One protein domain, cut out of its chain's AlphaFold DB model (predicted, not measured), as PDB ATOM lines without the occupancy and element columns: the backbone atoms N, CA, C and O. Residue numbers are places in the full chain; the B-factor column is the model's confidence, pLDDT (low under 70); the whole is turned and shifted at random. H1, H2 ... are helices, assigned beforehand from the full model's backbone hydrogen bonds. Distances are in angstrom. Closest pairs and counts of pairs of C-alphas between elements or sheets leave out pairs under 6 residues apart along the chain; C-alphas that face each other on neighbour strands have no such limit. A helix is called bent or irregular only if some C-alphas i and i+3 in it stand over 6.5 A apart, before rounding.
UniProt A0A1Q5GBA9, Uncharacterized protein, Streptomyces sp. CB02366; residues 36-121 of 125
ATOM      1  N   ARG A  36      97.229 111.652  71.602       83.50
ATOM      2  CA  ARG A  36      96.444 111.148  70.467       83.50
ATOM      3  C   ARG A  36      97.052 111.579  69.145       83.50
ATOM      4  O   ARG A  36      97.035 110.801  68.194       83.50
ATOM      5  N   LEU A  37      97.586 112.798  69.078       87.12
ATOM      6  CA  LEU A  37      98.267 113.289  67.888       87.12
ATOM      7  C   LEU A  37      99.497 112.434  67.554       87.12
ATOM      8  O   LEU A  37      99.681 112.086  66.391       87.12
ATOM      9  N   ALA A  38     100.286 112.037  68.557       86.56
ATOM     10  CA  ALA A  38     101.430 111.153  68.351       86.56
ATOM     11  C   ALA A  38     100.977 109.793  67.801       86.56
ATOM     12  O   ALA A  38     101.471 109.354  66.764       86.56
ATOM     13  N   HIS A  39      99.953 109.182  68.405       86.06
ATOM     14  CA  HIS A  39      99.393 107.915  67.920       86.06
ATOM     15  C   HIS A  39      98.879 107.988  66.475       86.06
ATOM     16  O   HIS A  39      99.081 107.048  65.705       86.06
ATOM     17  N   VAL A  40      98.242 109.097  66.089       87.50
ATOM     18  CA  VAL A  40      97.772 109.319  64.714       87.50
ATOM     19  C   VAL A  40      98.945 109.444  63.742       87.50
ATOM     20  O   VAL A  40      98.923 108.817  62.683       87.50
ATOM     21  N   LEU A  41      99.978 110.217  64.087       88.81
ATOM     22  CA  LEU A  41     101.160 110.389  63.239       88.81
ATOM     23  C   LEU A  41     101.933 109.074  63.066       88.81
ATOM     24  O   LEU A  41     102.330 108.745  61.951       88.81
ATOM     25  N   GLU A  42     102.073 108.284  64.132       87.00
ATOM     26  CA  GLU A  42     102.667 106.942  64.076       87.00
ATOM     27  C   GLU A  42     101.860 105.985  63.192       87.00
ATOM     28  O   GLU A  42     102.432 105.217  62.416       87.00
ATOM     29  N   ALA A  43     100.528 106.028  63.286       86.19
ATOM     30  CA  ALA A  43      99.661 105.210  62.444       86.19
ATOM     31  C   ALA A  43      99.818 105.568  60.957       86.19
ATOM     32  O   ALA A  43      99.883 104.671  60.118       86.19
ATOM     33  N   ILE A  44      99.940 106.860  60.631       87.62
ATOM     34  CA  ILE A  44     100.189 107.338  59.260       87.62
ATOM     35  C   ILE A  44     101.585 106.934  58.772       87.62
ATOM     36  O   ILE A  44     101.735 106.556  57.612       87.62
ATOM     37  N   ALA A  45     102.597 106.969  59.643       87.12
ATOM     38  CA  ALA A  45     103.953 106.522  59.319       87.12
ATOM     39  C   ALA A  45     104.038 105.010  59.020       87.12
ATOM     40  O   ALA A  45     105.045 104.547  58.489       87.12
ATOM     41  N   GLY A  46     102.988 104.241  59.336       83.19
ATOM     42  CA  GLY A  46     102.905 102.809  59.052       83.19
ATOM     43  C   GLY A  46     103.638 101.923  60.062       83.19
ATOM     44  O   GLY A  46     103.797 100.729  59.808       83.19
ATOM     45  N   THR A  47     104.065 102.470  61.204       78.62
ATOM     46  CA  THR A  47     104.771 101.716  62.249       78.62
ATOM     47  C   THR A  47     103.854 100.660  62.858       78.62
ATOM     48  O   THR A  47     102.765 100.971  63.354       78.62
ATOM     49  N   ARG A  48     104.276  99.396  62.889       82.06
ATOM     50  CA  ARG A  48     103.466  98.309  63.472       82.06
ATOM     51  C   ARG A  48     103.604  98.289  64.991       82.06
ATOM     52  O   ARG A  48     104.648  98.643  65.519       82.06
ATOM     53  N   PHE A  49     102.585  97.831  65.724       79.81
ATOM     54  CA  PHE A  49     102.664  97.737  67.196       79.81
ATOM     55  C   PHE A  49     103.829  96.855  67.679       79.81
ATOM     56  O   PHE A  49     104.477  97.173  68.670       79.81
ATOM     57  N   GLN A  50     104.146  95.787  66.938       73.19
ATOM     58  CA  GLN A  50     105.272  94.892  67.238       73.19
ATOM     59  C   GLN A  50     106.630  95.612  67.215       73.19
ATOM     60  O   GLN A  50     107.505  95.288  68.009       73.19
ATOM     61  N   GLU A  51     106.792  96.614  66.350       73.06
ATOM     62  CA  GLU A  51     108.038  97.379  66.192       73.06
ATOM     63  C   GLU A  51     108.256  98.382  67.335       73.06
ATOM     64  O   GLU A  51     109.358  98.896  67.502       73.06
ATOM     65  N   ARG A  52     107.221  98.652  68.144       68.44
ATOM     66  CA  ARG A  52     107.246  99.672  69.203       68.44
ATOM     67  C   ARG A  52     107.575  99.114  70.587       68.44
ATOM     68  O   ARG A  52     107.718  99.889  71.525       68.44
ATOM     69  N   GLY A  53     107.620  97.788  70.747       74.25
ATOM     70  CA  GLY A  53     107.732  97.166  72.073       74.25
ATOM     71  C   GLY A  53     106.592  97.562  73.024       74.25
ATOM     72  O   GLY A  53     106.772  97.556  74.239       74.25
ATOM     73  N   THR A  54     105.434  97.955  72.481       82.50
ATOM     74  CA  THR A  54     104.287  98.444  73.256       82.50
ATOM     75  C   THR A  54     103.570  97.317  73.983       82.50
ATOM     76  O   THR A  54     103.384  96.229  73.436       82.50
ATOM     77  N   THR A  55     103.082  97.612  75.184       88.69
ATOM     78  CA  THR A  55     102.155  96.731  75.903       88.69
ATOM     79  C   THR A  55     100.790  96.682  75.206       88.69
ATOM     80  O   THR A  55     100.436  97.573  74.431       88.69
ATOM     81  N   GLU A  56      99.982  95.662  75.505       89.75
ATOM     82  CA  GLU A  56      98.620  95.532  74.965       89.75
ATOM     83  C   GLU A  56      97.750  96.763  75.272       89.75
ATOM     84  O   GLU A  56      97.075  97.289  74.387       89.75
ATOM     85  N   ALA A  57      97.826  97.284  76.501       87.38
ATOM     86  CA  ALA A  57      97.084  98.475  76.910       87.38
ATOM     87  C   ALA A  57      97.448  99.707  76.061       87.38
ATOM     88  O   ALA A  57      96.567 100.467  75.654       87.38
ATOM     89  N   GLN A  58      98.733  99.881  75.737       85.88
ATOM     90  CA  GLN A  58      99.204 100.965  74.871       85.88
ATOM     91  C   GLN A  58      98.729 100.785  73.423       85.88
ATOM     92  O   GLN A  58      98.304 101.752  72.792       85.88
ATOM     93  N   ALA A  59      98.739  99.553  72.903       87.88
ATOM     94  CA  ALA A  59      98.246  99.263  71.558       87.88
ATOM     95  C   ALA A  59      96.742  99.564  71.420       87.88
ATOM     96  O   ALA A  59      96.320 100.188  70.443       87.88
ATOM     97  N   LEU A  60      95.934  99.194  72.419       89.94
ATOM     98  CA  LEU A  60      94.501  99.506  72.453       89.94
ATOM     99  C   LEU A  60      94.242 101.015  72.547       89.94
ATOM    100  O   LEU A  60      93.398 101.537  71.813       89.94
ATOM    101  N   ALA A  61      94.987 101.733  73.392       86.31
ATOM    102  CA  ALA A  61      94.877 103.187  73.509       86.31
ATOM    103  C   ALA A  61      95.219 103.895  72.184       86.31
ATOM    104  O   ALA A  61      94.494 104.798  71.751       86.31
ATOM    105  N   ALA A  62      96.266 103.443  71.493       86.50
ATOM    106  CA  ALA A  62      96.655 103.964  70.187       86.50
ATOM    107  C   ALA A  62      95.601 103.669  69.103       86.50
ATOM    108  O   ALA A  62      95.252 104.553  68.313       86.50
ATOM    109  N   ALA A  63      95.037 102.456  69.086       89.12
ATOM    110  CA  ALA A  63      93.972 102.072  68.158       89.12
ATOM    111  C   ALA A  63      92.689 102.892  68.377       89.12
ATOM    112  O   ALA A  63      92.084 103.371  67.412       89.12
ATOM    113  N   TYR A  64      92.303 103.109  69.638       89.69
ATOM    114  CA  TYR A  64      91.179 103.973  69.999       89.69
ATOM    115  C   TYR A  64      91.420 105.414  69.540       89.69
ATOM    116  O   TYR A  64      90.574 105.994  68.860       89.69
ATOM    117  N   SER A  65      92.597 105.966  69.838       87.69
ATOM    118  CA  SER A  65      92.978 107.335  69.470       87.69
ATOM    119  C   SER A  65      92.928 107.561  67.959       87.69
ATOM    120  O   SER A  65      92.331 108.532  67.493       87.69
ATOM    121  N   THR A  66      93.482 106.620  67.192       89.25
ATOM    122  CA  THR A  66      93.469 106.656  65.722       89.25
ATOM    123  C   THR A  66      92.045 106.559  65.173       89.25
ATOM    124  O   THR A  66      91.672 107.309  64.273       89.25
ATOM    125  N   SER A  67      91.220 105.676  65.742       90.38
ATOM    126  CA  SER A  67      89.824 105.497  65.321       90.38
ATOM    127  C   SER A  67      88.970 106.735  65.598       90.38
ATOM    128  O   SER A  67      88.179 107.146  64.748       90.38
ATOM    129  N   GLU A  68      89.136 107.358  66.764       88.62
ATOM    130  CA  GLU A  68      88.444 108.601  67.114       88.62
ATOM    131  C   GLU A  68      88.855 109.756  66.196       88.62
ATOM    132  O   GLU A  68      87.994 110.491  65.708       88.62
ATOM    133  N   ALA A  69      90.151 109.884  65.895       87.06
ATOM    134  CA  ALA A  69      90.639 110.882  64.949       87.06
ATOM    135  C   ALA A  69      90.061 110.660  63.542       87.06
ATOM    136  O   ALA A  69      89.587 111.609  62.917       87.06
ATOM    137  N   ALA A  70      90.017 109.412  63.066       90.62
ATOM    138  CA  ALA A  70      89.426 109.074  61.773       90.62
ATOM    139  C   ALA A  70      87.933 109.441  61.705       90.62
ATOM    140  O   ALA A  70      87.492 110.034  60.720       90.62
ATOM    141  N   ARG A  71      87.157 109.160  62.761       90.94
ATOM    142  CA  ARG A  71      85.736 109.551  62.850       90.94
ATOM    143  C   ARG A  71      85.553 111.064  62.831       90.94
ATOM    144  O   ARG A  71      84.674 111.566  62.131       90.94
ATOM    145  N   LEU A  72      86.377 111.793  63.585       88.75
ATOM    146  CA  LEU A  72      86.331 113.254  63.621       88.75
ATOM    147  C   LEU A  72      86.640 113.850  62.242       88.75
ATOM    148  O   LEU A  72      85.904 114.719  61.770       88.75
ATOM    149  N   LEU A  73      87.691 113.358  61.584       89.81
ATOM    150  CA  LEU A  73      88.085 113.791  60.244       89.81
ATOM    151  C   LEU A  73      87.025 113.444  59.197       89.81
ATOM    152  O   LEU A  73      86.725 114.284  58.350       89.81
ATOM    153  N   ASP A  74      86.405 112.263  59.262       92.62
ATOM    154  CA  ASP A  74      85.331 111.904  58.331       92.62
ATOM    155  C   ASP A  74      84.108 112.811  58.508       92.62
ATOM    156  O   ASP A  74      83.616 113.369  57.524       92.62
ATOM    157  N   ARG A  75      83.692 113.061  59.761       93.00
ATOM    158  CA  ARG A  75      82.611 114.001  60.083       93.00
ATOM    159  C   ARG A  75      82.900 115.395  59.531       93.00
ATOM    160  O   ARG A  75      82.035 115.980  58.884       93.00
ATOM    161  N   ARG A  76      84.108 115.924  59.756       91.31
ATOM    162  CA  ARG A  76      84.509 117.251  59.258       91.31
ATOM    163  C   ARG A  76      84.600 117.303  57.738       91.31
ATOM    164  O   ARG A  76      84.133 118.258  57.130       91.31
ATOM    165  N   SER A  77      85.133 116.262  57.114       94.81
ATOM    166  CA  SER A  77      85.190 116.152  55.657       94.81
ATOM    167  C   SER A  77      83.784 116.091  55.037       94.81
ATOM    168  O   SER A  77      83.551 116.653  53.966       94.81
ATOM    169  N   ALA A  78      82.816 115.465  55.715       96.25
ATOM    170  CA  ALA A  78      81.416 115.475  55.298       96.25
ATOM    171  C   ALA A  78      80.792 116.878  55.410       96.25
ATOM    172  O   ALA A  78      80.173 117.341  54.455       96.25
ATOM    173  N   THR A  79      81.012 117.610  56.508       95.50
ATOM    174  CA  THR A  79      80.514 118.996  56.631       95.50
ATOM    175  C   THR A  79      81.175 119.949  55.630       95.50
ATOM    176  O   THR A  79      80.490 120.764  55.025       95.50
ATOM    177  N   GLN A  80      82.475 119.795  55.362       95.25
ATOM    178  CA  GLN A  80      83.176 120.555  54.317       95.25
ATOM    179  C   GLN A  80      82.618 120.267  52.920       95.25
ATOM    180  O   GLN A  80      82.565 121.158  52.081       95.25
ATOM    181  N   THR A  81      82.170 119.034  52.661       97.31
ATOM    182  CA  THR A  81      81.505 118.680  51.397       97.31
ATOM    183  C   THR A  81      80.217 119.490  51.209       97.31
ATOM    184  O   THR A  81      79.965 119.971  50.105       97.31
ATOM    185  N   VAL A  82      79.438 119.685  52.280       97.81
ATOM    186  CA  VAL A  82      78.248 120.554  52.272       97.81
ATOM    187  C   VAL A  82      78.638 121.998  51.989       97.81
ATOM    188  O   VAL A  82      78.092 122.598  51.075       97.81
ATOM    189  N   GLU A  83      79.626 122.547  52.698       96.19
ATOM    190  CA  GLU A  83      80.084 123.927  52.477       96.19
ATOM    191  C   GLU A  83      80.568 124.153  51.034       96.19
ATOM    192  O   GLU A  83      80.167 125.119  50.383       96.19
ATOM    193  N   LEU A  84      81.372 123.235  50.489       97.81
ATOM    194  CA  LEU A  84      81.836 123.290  49.098       97.81
ATOM    195  C   LEU A  84      80.672 123.329  48.103       97.81
ATOM    196  O   LEU A  84      80.722 124.085  47.129       97.81
ATOM    197  N   HIS A  85      79.634 122.529  48.334       97.88
ATOM    198  CA  HIS A  85      78.482 122.489  47.447       97.88
ATOM    199  C   HIS A  85      77.566 123.707  47.625       97.88
ATOM    200  O   HIS A  85      77.254 124.398  46.656       97.88
ATOM    201  N   ASP A  86      77.180 124.019  48.859       97.19
ATOM    202  CA  ASP A  86      76.134 124.996  49.156       97.19
ATOM    203  C   ASP A  86      76.650 126.429  49.156       97.19
ATOM    204  O   ASP A  86      75.998 127.313  48.597       97.19
ATOM    205  N   GLN A  87      77.809 126.673  49.766       95.94
ATOM    206  CA  GLN A  87      78.370 128.015  49.906       95.94
ATOM    207  C   GLN A  87      79.209 128.390  48.686       95.94
ATOM    208  O   GLN A  87      79.060 129.483  48.146       95.94
ATOM    209  N   TYR A  88      80.059 127.474  48.222       96.38
ATOM    210  CA  TYR A  88      80.992 127.744  47.123       96.38
ATOM    211  C   TYR A  88      80.487 127.283  45.750       96.38
ATOM    212  O   TYR A  88      81.171 127.496  44.749       96.38
ATOM    213  N   LYS A  89      79.296 126.670  45.683       97.06
ATOM    214  CA  LYS A  89      78.647 126.220  44.436       97.06
ATOM    215  C   LYS A  89      79.535 125.311  43.582       97.06
ATOM    216  O   LYS A  89      79.447 125.301  42.352       97.06
ATOM    217  N   VAL A  90      80.400 124.524  44.222       97.94
ATOM    218  CA  VAL A  90      81.297 123.602  43.526       97.94
ATOM    219  C   VAL A  90      80.496 122.395  43.023       97.94
ATOM    220  O   VAL A  90      79.744 121.755  43.759       97.94
ATOM    221  N   GLY A  91      80.661 122.065  41.739       97.44
ATOM    222  CA  GLY A  91      79.992 120.918  41.125       97.44
ATOM    223  C   GLY A  91      80.526 119.571  41.629       97.44
ATOM    224  O   GLY A  91      81.726 119.414  41.865       97.44
ATOM    225  N   TRP A  92      79.647 118.565  41.707       97.88
ATOM    226  CA  TRP A  92      79.938 117.232  42.258       97.88
ATOM    227  C   TRP A  92      81.201 116.571  41.709       97.88
ATOM    228  O   TRP A  92      81.969 115.996  42.471       97.88
ATOM    229  N   LYS A  93      81.441 116.685  40.398       97.81
ATOM    230  CA  LYS A  93      82.639 116.143  39.745       97.81
ATOM    231  C   LYS A  93      83.929 116.722  40.337       97.81
ATOM    232  O   LYS A  93      84.866 115.981  40.607       97.81
ATOM    233  N   ARG A  94      83.971 118.039  40.563       97.75
ATOM    234  CA  ARG A  94      85.149 118.733  41.107       97.75
ATOM    235  C   ARG A  94      85.338 118.443  42.593       97.75
ATOM    236  O   ARG A  94      86.474 118.320  43.037       97.75
ATOM    237  N   ILE A  95      84.246 118.285  43.341       97.62
ATOM    238  CA  ILE A  95      84.311 117.832  44.735       97.62
ATOM    239  C   ILE A  95      84.837 116.389  44.809       97.62
ATOM    240  O   ILE A  95      85.684 116.096  45.646       97.62
ATOM    241  N   ALA A  96      84.387 115.496  43.922       97.06
ATOM    242  CA  ALA A  96      84.848 114.105  43.874       97.06
ATOM    243  C   ALA A  96      86.344 113.999  43.575       97.06
ATOM    244  O   ALA A  96      87.060 113.307  44.297       97.06
ATOM    245  N   GLU A  97      86.828 114.776  42.610       97.31
ATOM    246  CA  GLU A  97      88.259 114.890  42.340       97.31
ATOM    247  C   GLU A  97      89.034 115.389  43.573       97.31
ATOM    248  O   GLU A  97      89.998 114.761  43.992       97.31
ATOM    249  N   ALA A  98      88.578 116.466  44.221       94.81
ATOM    250  CA  ALA A  98      89.288 117.056  45.357       94.81
ATOM    251  C   ALA A  98      89.301 116.169  46.618       94.81
ATOM    252  O   ALA A  98      90.287 116.154  47.350       94.81
ATOM    253  N   VAL A  99      88.207 115.456  46.902       92.94
ATOM    254  CA  VAL A  99      88.034 114.686  48.150       92.94
ATOM    255  C   VAL A  99      88.481 113.231  48.005       92.94
ATOM    256  O   VAL A  99      88.895 112.615  48.987       92.94
ATOM    257  N   ARG A 100      88.355 112.645  46.809       92.62
ATOM    258  CA  ARG A 100      88.627 111.218  46.568       92.62
ATOM    259  C   ARG A 100      89.753 110.966  45.568       92.62
ATOM    260  O   ARG A 100      90.154 109.815  45.449       92.62
ATOM    261  N   GLY A 101      90.240 111.990  44.865       94.94
ATOM    262  CA  GLY A 101      91.154 111.807  43.733       94.94
ATOM    263  C   GLY A 101      90.499 111.095  42.548       94.94
ATOM    264  O   GLY A 101      91.196 110.483  41.747       94.94
ATOM    265  N   ASP A 102      89.162 111.100  42.484       96.31
ATOM    266  CA  ASP A 102      88.400 110.401  41.452       96.31
ATOM    267  C   ASP A 102      87.118 111.168  41.102       96.31
ATOM    268  O   ASP A 102      86.093 111.081  41.788       96.31
ATOM    269  N   ALA A 103      87.155 111.895  39.986       96.38
ATOM    270  CA  ALA A 103      86.020 112.616  39.413       96.38
ATOM    271  C   ALA A 103      84.778 111.750  39.104       96.38
ATOM    272  O   ALA A 103      83.679 112.297  38.925       96.38
ATOM    273  N   THR A 104      84.914 110.425  39.006       97.44
ATOM    274  CA  THR A 104      83.796 109.503  38.744       97.44
ATOM    275  C   THR A 104      83.033 109.127  40.017       97.44
ATOM    276  O   THR A 104      81.859 108.759  39.947       97.44
ATOM    277  N   ALA A 105      83.615 109.350  41.199       96.62
ATOM    278  CA  ALA A 105      83.036 109.012  42.500       96.62
ATOM    279  C   ALA A 105      81.896 109.951  42.969       96.62
ATOM    280  O   ALA A 105      81.645 110.090  44.169       96.62
ATOM    281  N   GLN A 106      81.160 110.588  42.052       97.69
ATOM    282  CA  GLN A 106      80.129 111.594  42.360       97.69
ATOM    283  C   GLN A 106      79.015 111.052  43.262       97.69
ATOM    284  O   GLN A 106      78.598 111.729  44.198       97.69
ATOM    285  N   SER A 107      78.567 109.814  43.040       97.25
ATOM    286  CA  SER A 107      77.555 109.174  43.892       97.25
ATOM    287  C   SER A 107      78.051 108.970  45.327       97.25
ATOM    288  O   SER A 107      77.283 109.096  46.277       97.25
ATOM    289  N   SER A 108      79.348 108.695  45.506       96.38
ATOM    290  CA  SER A 108      79.972 108.598  46.831       96.38
ATOM    291  C   SER A 108      80.000 109.956  47.531       96.38
ATOM    292  O   SER A 108      79.678 110.048  48.714       96.38
ATOM    293  N   ILE A 109      80.313 111.022  46.790       97.44
ATOM    294  CA  ILE A 109      80.286 112.391  47.314       97.44
ATOM    295  C   ILE A 109      78.878 112.835  47.692       97.44
ATOM    296  O   ILE A 109      78.725 113.431  48.749       97.44
ATOM    297  N   ARG A 110      77.852 112.515  46.897       97.31
ATOM    298  CA  ARG A 110      76.459 112.839  47.251       97.31
ATOM    299  C   ARG A 110      76.038 112.181  48.564       97.31
ATOM    300  O   ARG A 110      75.540 112.862  49.446       97.31
ATOM    301  N   ARG A 111      76.370 110.901  48.765       97.06
ATOM    302  CA  ARG A 111      76.141 110.232  50.061       97.06
ATOM    303  C   ARG A 111      76.892 110.904  51.211       97.06
ATOM    304  O   ARG A 111      76.358 111.035  52.307       97.06
ATOM    305  N   LYS A 112      78.131 111.345  50.970       96.75
ATOM    306  CA  LYS A 112      78.921 112.082  51.967       96.75
ATOM    307  C   LYS A 112      78.338 113.471  52.262       96.75
ATOM    308  O   LYS A 112      78.391 113.915  53.403       96.75
ATOM    309  N   TYR A 113      77.749 114.127  51.266       97.56
ATOM    310  CA  TYR A 113      77.000 115.371  51.422       97.56
ATOM    311  C   TYR A 113      75.757 115.165  52.301       97.56
ATOM    312  O   TYR A 113      75.620 115.852  53.308       97.56
ATOM    313  N   GLU A 114      74.926 114.160  52.008       97.12
ATOM    314  CA  GLU A 114      73.747 113.805  52.821       97.12
ATOM    315  C   GLU A 114      74.144 113.494  54.276       97.12
ATOM    316  O   GLU A 114      73.505 113.921  55.239       97.12
ATOM    317  N   GLN A 115      75.249 112.768  54.463       96.12
ATOM    318  CA  GLN A 115      75.820 112.505  55.784       96.12
ATOM    319  C   GLN A 115      76.250 113.809  56.483       96.12
ATOM    320  O   GLN A 115      75.982 113.992  57.671       96.12
ATOM    321  N   GLY A 116      76.880 114.732  55.750       96.31
ATOM    322  CA  GLY A 116      77.270 116.054  56.238       96.31
ATOM    323  C   GLY A 116      76.073 116.895  56.676       96.31
ATOM    324  O   GLY A 116      76.101 117.478  57.759       96.31
ATOM    325  N   LEU A 117      74.994 116.886  55.896       96.12
ATOM    326  CA  LEU A 117      73.734 117.546  56.228       96.12
ATOM    327  C   LEU A 117      73.142 117.034  57.546       96.12
ATOM    328  O   LEU A 117      72.790 117.830  58.421       96.12
ATOM    329  N   ARG A 118      73.137 115.710  57.758       94.94
ATOM    330  CA  ARG A 118      72.729 115.112  59.044       94.94
ATOM    331  C   ARG A 118      73.614 115.580  60.196       94.94
ATOM    332  O   ARG A 118      73.098 115.912  61.260       94.94
ATOM    333  N   TYR A 119      74.932 115.661  60.000       93.00
ATOM    334  CA  TYR A 119      75.851 116.156  61.033       93.00
ATOM    335  C   TYR A 119      75.667 117.632  61.384       93.00
ATOM    336  O   TYR A 119      76.030 118.020  62.499       93.00
ATOM    337  N   LEU A 120      75.117 118.421  60.462       91.62
ATOM    338  CA  LEU A 120      74.757 119.827  60.652       91.62
ATOM    339  C   LEU A 120      73.330 120.017  61.193       91.62
ATOM    340  O   LEU A 120      72.918 121.155  61.400       91.62
ATOM    341  N   GLY A 121      72.569 118.938  61.409       90.88
ATOM    342  CA  GLY A 121      71.169 119.019  61.837       90.88
ATOM    343  C   GLY A 121      70.228 119.553  60.754       90.88
ATOM    344  O   GLY A 121      69.169 120.083  61.078       90.88
TER     345      GLY A 121
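This is residues 36 to 121 of the 125 residues of an uncharacterized protein of Streptomyces sp. CB02366 (UniProt A0A1Q5GBA9). One long straight helix, H3, makes the long axis of the model, and the shorter helices gather toward its two ends in two separate groups. In the first group H1 crosses H3 nearly at a right angle and the single turn H2 lies near the beginning of H3; in the second H4 folds back beside the last part of H3 as a helical hairpin, and H5 starts beside H4, with residues 106 to 110 touching it, and runs on across H3. The printed part has 86 residues with five named helices, in the order H1, H2, H3, H4, H5, and no named strand; its class is all helix. The whole is loose, with a radius of gyration of the C-alphas of 16.6 A, and elongated, its C-alphas spanning 49 by 28 by 18 A.

H1, residues 36 to 45, touches H3, residues 56 to 86, and their lines are about perpendicular at 87 degrees. The closest C-alphas of the two are those of Val 40 and Thr 66, 5.2 A apart, and H3 touches H1 with residues 62 to 69 alone. H2, residues 49 to 52, is apart from H1 and is close to H3 but not clearly touching it; their closest C-alphas are those of Phe 49 and Ala 59, at 6.4 A. H3 is the hub, touching three other helices. H4, residues 92 to 100, forms a helical hairpin with H3: the two touch and run opposite ways at a shallow tilt of 19 degrees. Their closest C-alphas are those of Thr 81 and Ile 95, 7.3 A apart, and H3 touches H4 with residues 81 to 85 alone. H5, residues 106 to 119, touches H3 with 20 pairs of C-alphas within 8 A and is about perpendicular to it at 79 degrees. Ala 78 and Gly 116 have the closest C-alphas of that pair, at 4.3 A, and H3 touches H5 with residues 75 to 82 alone. H5 also touches H4, with residues 106 to 110 alone; the closest C-alphas are those of Ala 96 and Gln 106, 5.6 A apart, and the lines are about perpendicular at 80 degrees. The helix packing is mostly crossed, with one of the four tilted pairs at a shallow tilt. H1 and H2 are each apart from H4 and H5. In H1, H3, H4 and H5 every pair of O of residue i and N of residue i+4 is within hydrogen-bond range; H2 is too short for such a pair, and its one pair of O i and N i+3 is within range.

H1 begins at C-alpha 36 at (96.444, 111.148, 70.467) and runs 14.2 A to C-alpha 45. H2 has four residues, 49 to 52. H3 is the longest helix, with 31 residues from Glu 56 to Asp 86; it runs 45.2 A from C-alpha 56 at (98.620, 95.532, 74.965) to C-alpha 86 at (76.134, 124.996, 49.156). H4 runs from Trp 92 to Arg 100, 11.4 A. H5 runs 19.7 A from Gln 106 and ends at Tyr 119, with its C-alpha at (75.851, 116.156, 61.033). No helix is bent.

The two C-alphas farthest apart are those of Gly 53 and Lys 89, at 49.5 A. From Arg 36 to Gly 121 the first and last printed C-alphas are 27.8 A apart. The printed part has no cut. The links H1 to H2, H2 to H3, H3 to H4 and H4 to H5 are tight, and no link is long. The mean pLDDT of the printed part is 91.3; residue 52, in H2, is under 70, and H2 has a mean of 74.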